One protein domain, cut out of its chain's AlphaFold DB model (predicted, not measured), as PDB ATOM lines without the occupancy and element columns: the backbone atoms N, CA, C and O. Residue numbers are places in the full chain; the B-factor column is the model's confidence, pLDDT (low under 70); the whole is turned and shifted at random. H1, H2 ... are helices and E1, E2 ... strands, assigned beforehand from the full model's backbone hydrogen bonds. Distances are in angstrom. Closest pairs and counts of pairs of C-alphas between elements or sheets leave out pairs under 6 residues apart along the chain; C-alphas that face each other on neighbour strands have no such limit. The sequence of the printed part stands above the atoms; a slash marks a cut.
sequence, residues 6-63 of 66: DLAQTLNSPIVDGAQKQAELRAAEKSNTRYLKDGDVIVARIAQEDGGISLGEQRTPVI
ATOM      1  N   ASP A   6     -49.372 -57.571  50.182       84.75
ATOM      2  CA  ASP A   6     -50.616 -57.965  49.521       84.75
ATOM      3  C   ASP A   6     -50.384 -58.408  48.071       84.75
ATOM      4  O   ASP A   6     -50.836 -59.474  47.662       84.75
ATOM      5  N   LEU A   7     -49.597 -57.649  47.297       84.75
ATOM      6  CA  LEU A   7     -49.282 -58.007  45.912       84.75
ATOM      7  C   LEU A   7     -48.443 -59.287  45.845       84.75
ATOM      8  O   LEU A   7     -48.682 -60.151  45.003       84.75
ATOM      9  N   ALA A   8     -47.471 -59.439  46.746       86.56
ATOM     10  CA  ALA A   8     -46.677 -60.659  46.829       86.56
ATOM     11  C   ALA A   8     -47.553 -61.885  47.140       86.56
ATOM     12  O   ALA A   8     -47.307 -62.969  46.606       86.56
ATOM     13  N   GLN A   9     -48.588 -61.723  47.963       87.62
ATOM     14  CA  GLN A   9     -49.538 -62.785  48.271       87.62
ATOM     15  C   GLN A   9     -50.414 -63.131  47.060       87.62
ATOM     16  O   GLN A   9     -50.580 -64.315  46.757       87.62
ATOM     17  N   THR A  10     -50.901 -62.136  46.312       86.06
ATOM     18  CA  THR A  10     -51.701 -62.385  45.103       86.06
ATOM     19  C   THR A  10     -50.896 -63.090  44.012       86.06
ATOM     20  O   THR A  10     -51.367 -64.058  43.410       86.06
ATOM     21  N   LEU A  11     -49.640 -62.686  43.800       86.12
ATOM     22  CA  LEU A  11     -48.760 -63.306  42.803       86.12
ATOM     23  C   LEU A  11     -48.390 -64.753  43.159       86.12
ATOM     24  O   LEU A  11     -48.312 -65.610  42.272       86.12
ATOM     25  N   ASN A  12     -48.226 -65.052  44.449       88.94
ATOM     26  CA  ASN A  12     -47.933 -66.403  44.932       88.94
ATOM     27  C   ASN A  12     -49.182 -67.283  45.096       88.94
ATOM     28  O   ASN A  12     -49.053 -68.491  45.290       88.94
ATOM     29  N   SER A  13     -50.389 -66.721  44.988       86.69
ATOM     30  CA  SER A  13     -51.628 -67.487  45.127       86.69
ATOM     31  C   SER A  13     -51.833 -68.431  43.935       86.69
ATOM     32  O   SER A  13     -51.876 -67.966  42.797       86.69
ATOM     33  N   PRO A  14     -52.007 -69.746  44.136       83.69
ATOM     34  CA  PRO A  14     -52.292 -70.683  43.047       83.69
ATOM     35  C   PRO A  14     -53.732 -70.571  42.516       83.69
ATOM     36  O   PRO A  14     -54.054 -71.191  41.510       83.69
ATOM     37  N   ILE A  15     -54.593 -69.801  43.190       87.81
ATOM     38  CA  ILE A  15     -56.014 -69.632  42.845       87.81
ATOM     39  C   ILE A  15     -56.196 -68.559  41.761       87.81
ATOM     40  O   ILE A  15     -57.172 -68.579  41.016       87.81
ATOM     41  N   VAL A  16     -55.260 -67.615  41.672       86.56
ATOM     42  CA  VAL A  16     -55.334 -66.497  40.730       86.56
ATOM     43  C   VAL A  16     -54.747 -66.923  39.392       86.56
ATOM     44  O   VAL A  16     -53.634 -67.451  39.333       86.56
ATOM     45  N   ASP A  17     -55.491 -66.674  38.319       91.12
ATOM     46  CA  ASP A  17     -55.054 -66.985  36.963       91.12
ATOM     47  C   ASP A  17     -53.813 -66.165  36.556       91.12
ATOM     48  O   ASP A  17     -53.591 -65.038  37.009       91.12
ATOM     49  N   GLY A  18     -52.995 -66.729  35.665       87.19
ATOM     50  CA  GLY A  18     -51.759 -66.117  35.186       87.19
ATOM     51  C   GLY A  18     -51.981 -64.758  34.519       87.19
ATOM     52  O   GLY A  18     -51.185 -63.840  34.733       87.19
ATOM     53  N   ALA A  19     -53.077 -64.591  33.771       89.12
ATOM     54  CA  ALA A  19     -53.409 -63.312  33.144       89.12
ATOM     55  C   ALA A  19     -53.703 -62.225  34.189       89.12
ATOM     56  O   ALA A  19     -53.238 -61.090  34.069       89.12
ATOM     57  N   GLN A  20     -54.415 -62.589  35.255       87.38
ATOM     58  CA  GLN A  20     -54.757 -61.672  36.336       87.38
ATOM     59  C   GLN A  20     -53.517 -61.271  37.148       87.38
ATOM     60  O   GLN A  20     -53.320 -60.089  37.424       87.38
ATOM     61  N   LYS A  21     -52.607 -62.216  37.420       89.06
ATOM     62  CA  LYS A  21     -51.307 -61.919  38.049       89.06
ATOM     63  C   LYS A  21     -50.471 -60.934  37.236       89.06
ATOM     64  O   LYS A  21     -49.885 -60.012  37.799       89.06
ATOM     65  N   GLN A  22     -50.416 -61.107  35.914       87.50
ATOM     66  CA  GLN A  22     -49.699 -60.173  35.042       87.50
ATOM     67  C   GLN A  22     -50.325 -58.777  35.061       87.50
ATOM     68  O   GLN A  22     -49.591 -57.789  35.094       87.50
ATOM     69  N   ALA A  23     -51.656 -58.683  35.053       87.25
ATOM     70  CA  ALA A  23     -52.352 -57.403  35.118       87.25
ATOM     71  C   ALA A  23     -52.039 -56.651  36.423       87.25
ATOM     72  O   ALA A  23     -51.705 -55.466  36.380       87.25
ATOM     73  N   GLU A  24     -52.077 -57.339  37.567       87.06
ATOM     74  CA  GLU A  24     -51.758 -56.741  38.868       87.06
ATOM     75  C   GLU A  24     -50.290 -56.325  38.988       87.06
ATOM     76  O   GLU A  24     -49.998 -55.224  39.462       87.06
ATOM     77  N   LEU A  25     -49.361 -57.153  38.497       87.12
ATOM     78  CA  LEU A  25     -47.941 -56.807  38.476       87.12
ATOM     79  C   LEU A  25     -47.686 -55.553  37.627       87.12
ATOM     80  O   LEU A  25     -47.045 -54.619  38.104       87.12
ATOM     81  N   ARG A  26     -48.246 -55.482  36.411       84.19
ATOM     82  CA  ARG A  26     -48.097 -54.304  35.537       84.19
ATOM     83  C   ARG A  26     -48.720 -53.049  36.145       84.19
ATOM     84  O   ARG A  26     -48.171 -51.958  36.001       84.19
ATOM     85  N   ALA A  27     -49.862 -53.176  36.823       83.06
ATOM     86  CA  ALA A  27     -50.487 -52.054  37.518       83.06
ATOM     87  C   ALA A  27     -49.575 -51.512  38.635       83.06
ATOM     88  O   ALA A  27     -49.386 -50.298  38.749       83.06
ATOM     89  N   ALA A  28     -48.950 -52.407  39.403       83.00
ATOM     90  CA  ALA A  28     -47.981 -52.040  40.427       83.00
ATOM     91  C   ALA A  28     -46.722 -51.391  39.832       83.00
ATOM     92  O   ALA A  28     -46.281 -50.351  40.325       83.00
ATOM     93  N   GLU A  29     -46.182 -51.931  38.738       79.50
ATOM     94  CA  GLU A  29     -45.048 -51.347  38.011       79.50
ATOM     95  C   GLU A  29     -45.361 -49.940  37.493       79.50
ATOM     96  O   GLU A  29     -44.556 -49.029  37.677       79.50
ATOM     97  N   LYS A  30     -46.562 -49.717  36.941       75.00
ATOM     98  CA  LYS A  30     -47.001 -48.400  36.452       75.00
ATOM     99  C   LYS A  30     -47.031 -47.337  37.556       75.00
ATOM    100  O   LYS A  30     -46.790 -46.158  37.294       75.00
ATOM    101  N   SER A  31     -47.336 -47.744  38.789       73.25
ATOM    102  CA  SER A  31     -47.347 -46.858  39.961       73.25
ATOM    103  C   SER A  31     -45.956 -46.616  40.564       73.25
ATOM    104  O   SER A  31     -45.766 -45.666  41.326       73.25
ATOM    105  N   ASN A  32     -44.967 -47.443  40.217       76.00
ATOM    106  CA  ASN A  32     -43.632 -47.371  40.784       76.00
ATOM    107  C   ASN A  32     -42.820 -46.257  40.110       76.00
ATOM    108  O   ASN A  32     -42.444 -46.343  38.944       76.00
ATOM    109  N   THR A  33     -42.494 -45.213  40.870       70.81
ATOM    110  CA  THR A  33     -41.732 -44.053  40.380       70.81
ATOM    111  C   THR A  33     -40.287 -44.371  39.998       70.81
ATOM    112  O   THR A  33     -39.628 -43.524  39.406       70.81
ATOM    113  N   ARG A  34     -39.782 -45.567  40.332       75.88
ATOM    114  CA  ARG A  34     -38.443 -46.029  39.938       75.88
ATOM    115  C   ARG A  34     -38.396 -46.638  38.538       75.88
ATOM    116  O   ARG A  34     -37.298 -46.891  38.053       75.88
ATOM    117  N   TYR A  35     -39.545 -46.918  37.924       76.38
ATOM    118  CA  TYR A  35     -39.597 -47.398  36.548       76.38
ATOM    119  C   TYR A  35     -39.626 -46.227  35.577       76.38
ATOM    120  O   TYR A  35     -40.272 -45.211  35.831       76.38
ATOM    121  N   LEU A  36     -38.931 -46.421  34.460       82.25
ATOM    122  CA  LEU A  36     -38.953 -45.499  33.340       82.25
ATOM    123  C   LEU A  36     -40.357 -45.447  32.742       82.25
ATOM    124  O   LEU A  36     -40.985 -46.481  32.495       82.25
ATOM    125  N   LYS A  37     -40.836 -44.234  32.520       82.38
ATOM    126  CA  LYS A  37     -42.133 -43.933  31.929       82.38
ATOM    127  C   LYS A  37     -41.956 -43.484  30.491       82.38
ATOM    128  O   LYS A  37     -40.874 -43.083  30.071       82.38
ATOM    129  N   ASP A  38     -43.048 -43.546  29.743       83.62
ATOM    130  CA  ASP A  38     -43.095 -42.969  28.406       83.62
ATOM    131  C   ASP A  38     -42.714 -41.483  28.453       83.62
ATOM    132  O   ASP A  38     -43.210 -40.735  29.302       83.62
ATOM    133  N   GLY A  39     -41.796 -41.081  27.577       84.69
ATOM    134  CA  GLY A  39     -41.245 -39.726  27.543       84.69
ATOM    135  C   GLY A  39     -40.067 -39.468  28.489       84.69
ATOM    136  O   GLY A  39     -39.426 -38.422  28.356       84.69
ATOM    137  N   ASP A  40     -39.719 -40.397  29.389       86.88
ATOM    138  CA  ASP A  40     -38.469 -40.293  30.149       86.88
ATOM    139  C   ASP A  40     -37.262 -40.387  29.203       86.88
ATOM    140  O   ASP A  40     -37.307 -41.035  28.154       86.88
ATOM    141  N   VAL A  41     -36.148 -39.749  29.571       88.81
ATOM    142  CA  VAL A  41     -34.912 -39.762  28.775       88.81
ATOM    143  C   VAL A  41     -33.818 -40.486  29.542       88.81
ATOM    144  O   VAL A  41     -33.383 -40.040  30.603       88.81
ATOM    145  N   ILE A  42     -33.327 -41.582  28.969       88.50
ATOM    146  CA  ILE A  42     -32.136 -42.271  29.463       88.50
ATOM    147  C   ILE A  42     -30.917 -41.501  28.962       88.50
ATOM    148  O   ILE A  42     -30.730 -41.353  27.752       88.50
ATOM    149  N   VAL A  43     -30.087 -41.022  29.889       89.06
ATOM    150  CA  VAL A  43     -28.816 -40.359  29.578       89.06
ATOM    151  C   VAL A  43     -27.672 -41.284  29.972       89.06
ATOM    152  O   VAL A  43     -27.488 -41.584  31.150       89.06
ATOM    153  N   ALA A  44     -26.900 -41.732  28.987       87.88
ATOM    154  CA  ALA A  44     -25.678 -42.490  29.200       87.88
ATOM    155  C   ALA A  44     -24.473 -41.610  28.865       87.88
ATOM    156  O   ALA A  44     -24.405 -41.016  27.790       87.88
ATOM    157  N   ARG A  45     -23.510 -41.539  29.784       85.88
ATOM    158  CA  ARG A  45     -22.248 -40.824  29.593       85.88
ATOM    159  C   ARG A  45     -21.099 -41.792  29.804       85.88
ATOM    160  O   ARG A  45     -21.063 -42.487  30.817       85.88
ATOM    161  N   ILE A  46     -20.154 -41.812  28.871       81.00
ATOM    162  CA  ILE A  46     -18.917 -42.572  29.049       81.00
ATOM    163  C   ILE A  46     -17.905 -41.644  29.717       81.00
ATOM    164  O   ILE A  46     -17.516 -40.624  29.147       81.00
ATOM    165  N   ALA A  47     -17.521 -41.980  30.946       74.56
ATOM    166  CA  ALA A  47     -16.470 -41.296  31.685       74.56
ATOM    167  C   ALA A  47     -15.240 -42.209  31.756       74.56
ATOM    168  O   ALA A  47     -15.357 -43.355  32.189       74.56
ATOM    169  N   GLN A  48     -14.079 -41.712  31.330       71.62
ATOM    170  CA  GLN A  48     -12.793 -42.342  31.626       71.62
ATOM    171  C   GLN A  48     -12.186 -41.708  32.880       71.62
ATOM    172  O   GLN A  48     -12.318 -40.504  33.100       71.62
ATOM    173  N   GLU A  49     -11.517 -42.526  33.689       74.25
ATOM    174  CA  GLU A  49     -10.864 -42.123  34.942       74.25
ATOM    175  C   GLU A  49      -9.725 -41.111  34.721       74.25
ATOM    176  O   GLU A  49      -9.496 -40.241  35.555       74.25
ATOM    177  N   ASP A  50      -9.061 -41.177  33.564       73.38
ATOM    178  CA  ASP A  50      -7.932 -40.324  33.179       73.38
ATOM    179  C   ASP A  50      -8.343 -39.005  32.495       73.38
ATOM    180  O   ASP A  50      -7.488 -38.179  32.172       73.38
ATOM    181  N   GLY A  51      -9.647 -38.777  32.285       61.31
ATOM    182  CA  GLY A  51     -10.209 -37.508  31.806       61.31
ATOM    183  C   GLY A  51      -9.797 -37.077  30.391       61.31
ATOM    184  O   GLY A  51     -10.164 -35.979  29.972       61.31
ATOM    185  N   GLY A  52      -9.056 -37.903  29.647       67.25
ATOM    186  CA  GLY A  52      -8.419 -37.489  28.394       67.25
ATOM    187  C   GLY A  52      -9.386 -37.301  27.224       67.25
ATOM    188  O   GLY A  52      -9.162 -36.443  26.371       67.25
ATOM    189  N   ILE A  53     -10.469 -38.085  27.169       64.12
ATOM    190  CA  ILE A  53     -11.430 -38.065  26.060       64.12
ATOM    191  C   ILE A  53     -12.860 -38.142  26.603       64.12
ATOM    192  O   ILE A  53     -13.252 -39.086  27.284       64.12
ATOM    193  N   SER A  54     -13.673 -37.142  26.256       72.44
ATOM    194  CA  SER A  54     -15.121 -37.175  26.465       72.44
ATOM    195  C   SER A  54     -15.790 -37.728  25.210       72.44
ATOM    196  O   SER A  54     -15.898 -37.024  24.209       72.44
ATOM    197  N   LEU A  55     -16.283 -38.968  25.272       77.50
ATOM    198  CA  LEU A  55     -17.008 -39.609  24.162       77.50
ATOM    199  C   LEU A  55     -18.450 -39.087  23.990       77.50
ATOM    200  O   LEU A  55     -19.172 -39.540  23.107       77.50
ATOM    201  N   GLY A  56     -18.856 -38.113  24.811       80.81
ATOM    202  CA  GLY A  56     -20.154 -37.448  24.733       80.81
ATOM    203  C   GLY A  56     -21.238 -38.108  25.585       80.81
ATOM    204  O   GLY A  56     -20.967 -38.931  26.464       80.81
ATOM    205  N   GLU A  57     -22.479 -37.695  25.337       87.31
ATOM    206  CA  GLU A  57     -23.678 -38.214  25.992       87.31
ATOM    207  C   GLU A  57     -24.608 -38.823  24.947       87.31
ATOM    208  O   GLU A  57     -24.915 -38.197  23.932       87.31
ATOM    209  N   GLN A  58     -25.099 -40.027  25.222       89.81
ATOM    210  CA  GLN A  58     -26.193 -40.622  24.473       89.81
ATOM    211  C   GLN A  58     -27.498 -40.368  25.222       89.81
ATOM    212  O   GLN A  58     -27.620 -40.682  26.407       89.81
ATOM    213  N   ARG A  59     -28.481 -39.815  24.511       92.38
ATOM    214  CA  ARG A  59     -29.834 -39.577  25.013       92.38
ATOM    215  C   ARG A  59     -30.814 -40.442  24.241       92.38
ATOM    216  O   ARG A  59     -30.956 -40.265  23.033       92.38
ATOM    217  N   THR A  60     -31.497 -41.339  24.937       91.00
ATOM    218  CA  THR A  60     -32.492 -42.235  24.342       91.00
ATOM    219  C   THR A  60     -33.842 -41.995  25.018       91.00
ATOM    220  O   THR A  60     -33.943 -42.221  26.227       91.00
ATOM    221  N   PRO A  61     -34.871 -41.524  24.291       90.31
ATOM    222  CA  PRO A  61     -36.213 -41.414  24.843       90.31
ATOM    223  C   PRO A  61     -36.811 -42.808  25.052       90.31
ATOM    224  O   PRO A  61     -36.623 -43.713  24.237       90.31
ATOM    225  N   VAL A  62     -37.544 -42.972  26.144       88.31
ATOM    226  CA  VAL A  62     -38.321 -44.173  26.432       88.31
ATOM    227  C   VAL A  62     -39.641 -44.056  25.685       88.31
ATOM    228  O   VAL A  62     -40.379 -43.092  25.881       88.31
ATOM    229  N   ILE A  63     -39.910 -45.035  24.824       85.81
ATOM    230  CA  ILE A  63     -41.151 -45.140  24.055       85.81
ATOM    231  C   ILE A  63     -41.892 -46.368  24.572       85.81
ATOM    232  O   ILE A  63     -41.350 -47.478  24.541       85.81
TER     233      ILE A  63
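What this domain is: This is residues 6 to 63 of the 66 residues of an uncharacterized protein of Sulfobacillus sp. DSM 109850 (UniProt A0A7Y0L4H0). Two separate hairpins are joined end to end in a long, thin rod: at one end a small helical hairpin, in which the short H1 folds back beside the first part of the longer H2, and at the other end a hairpin of two strands, E1 and E2, with a long loop at its tip. Residues 32 to 40 bridge the two halves, and there is no shared core. The printed part has 58 residues with two named helices and two named strands, in the order H1, H2, E1, E2; the one sheet has the order E1 - E2 and is antiparallel, and the class is mixed, helices and strands. The whole is extended, with a radius of gyration of the C-alphas of 19.1 A, and the C-alphas span 59 by 24 by 17 A along their three main axes.

How they stand to each other: From the first printed residue, H1, residues 6 to 12, is followed by a tight link of 5 residues and then by H2, residues 18 to 31. H1 and H2 touch, with 5 pairs of C-alphas within 8 A. Their closest C-alphas are those of Leu 11 and Lys 21, 5.6 A apart, and H2 touches H1 with residues 21 to 25 alone. The two helices run opposite ways at a shallow tilt of 34.8 degrees, only just short of steep, and their centres are 10.6 A apart; they form a helical hairpin. In H1 and H2 every O i to N i+4 pair is within hydrogen-bond range. A short link of 9 residues leads from H2 to E1, residues 41 to 45. E1 and E2, residues 57 to 61, are antiparallel neighbours and form a hairpin, with 162 degrees between their N-to-C directions. The C-alphas of Val 41 and Pro 61 face each other at 4.5 A, and those of Arg 45 and Glu 57 at 4.7 A. Across this pair N 42 and O 60 are within hydrogen-bond range at 2.9 A, and so are N 58 and O 44 at 2.8 A. H1 is apart from E1 and from E2, and H2 is apart from E2.

Where its parts are: H1 begins at C-alpha 6, at (-50.616, -57.965, 49.521), and runs from Asp 6 to Asn 12. H2, from Gly 18 to Ser 31, is the longest helix, with 14 residues and 20.3 A from first to last C-alpha; its C-alpha 31 is at (-47.347, -46.858, 39.961). E1, from Val 41 to Arg 45, measures 12.7 A between its first and last C-alphas. E2, from Glu 57 to Pro 61, measures 13.0 A and ends at C-alpha 61, at (-36.213, -41.414, 24.843).

The domain as a whole: The two C-alphas farthest apart are those of Ile 15 and Gly 52, at 59.2 A, while the first and last printed C-alphas, of Asp 6 and Ile 63, are 30.0 A apart. The printed part runs from residue 6 to residue 63 and has no cut. The link from E1 to E2, with 11 residues, is long. Three stretches stand free: residues 14 to 19; residues 29 to 35, of which 29 to 31 belong to H2; and residues 48 to 53. Without them the body spans 51 by 20 by 12 A. The mean pLDDT of the printed part is 82.8, and the model's confidence is low, under 70, at residues 51 to 53.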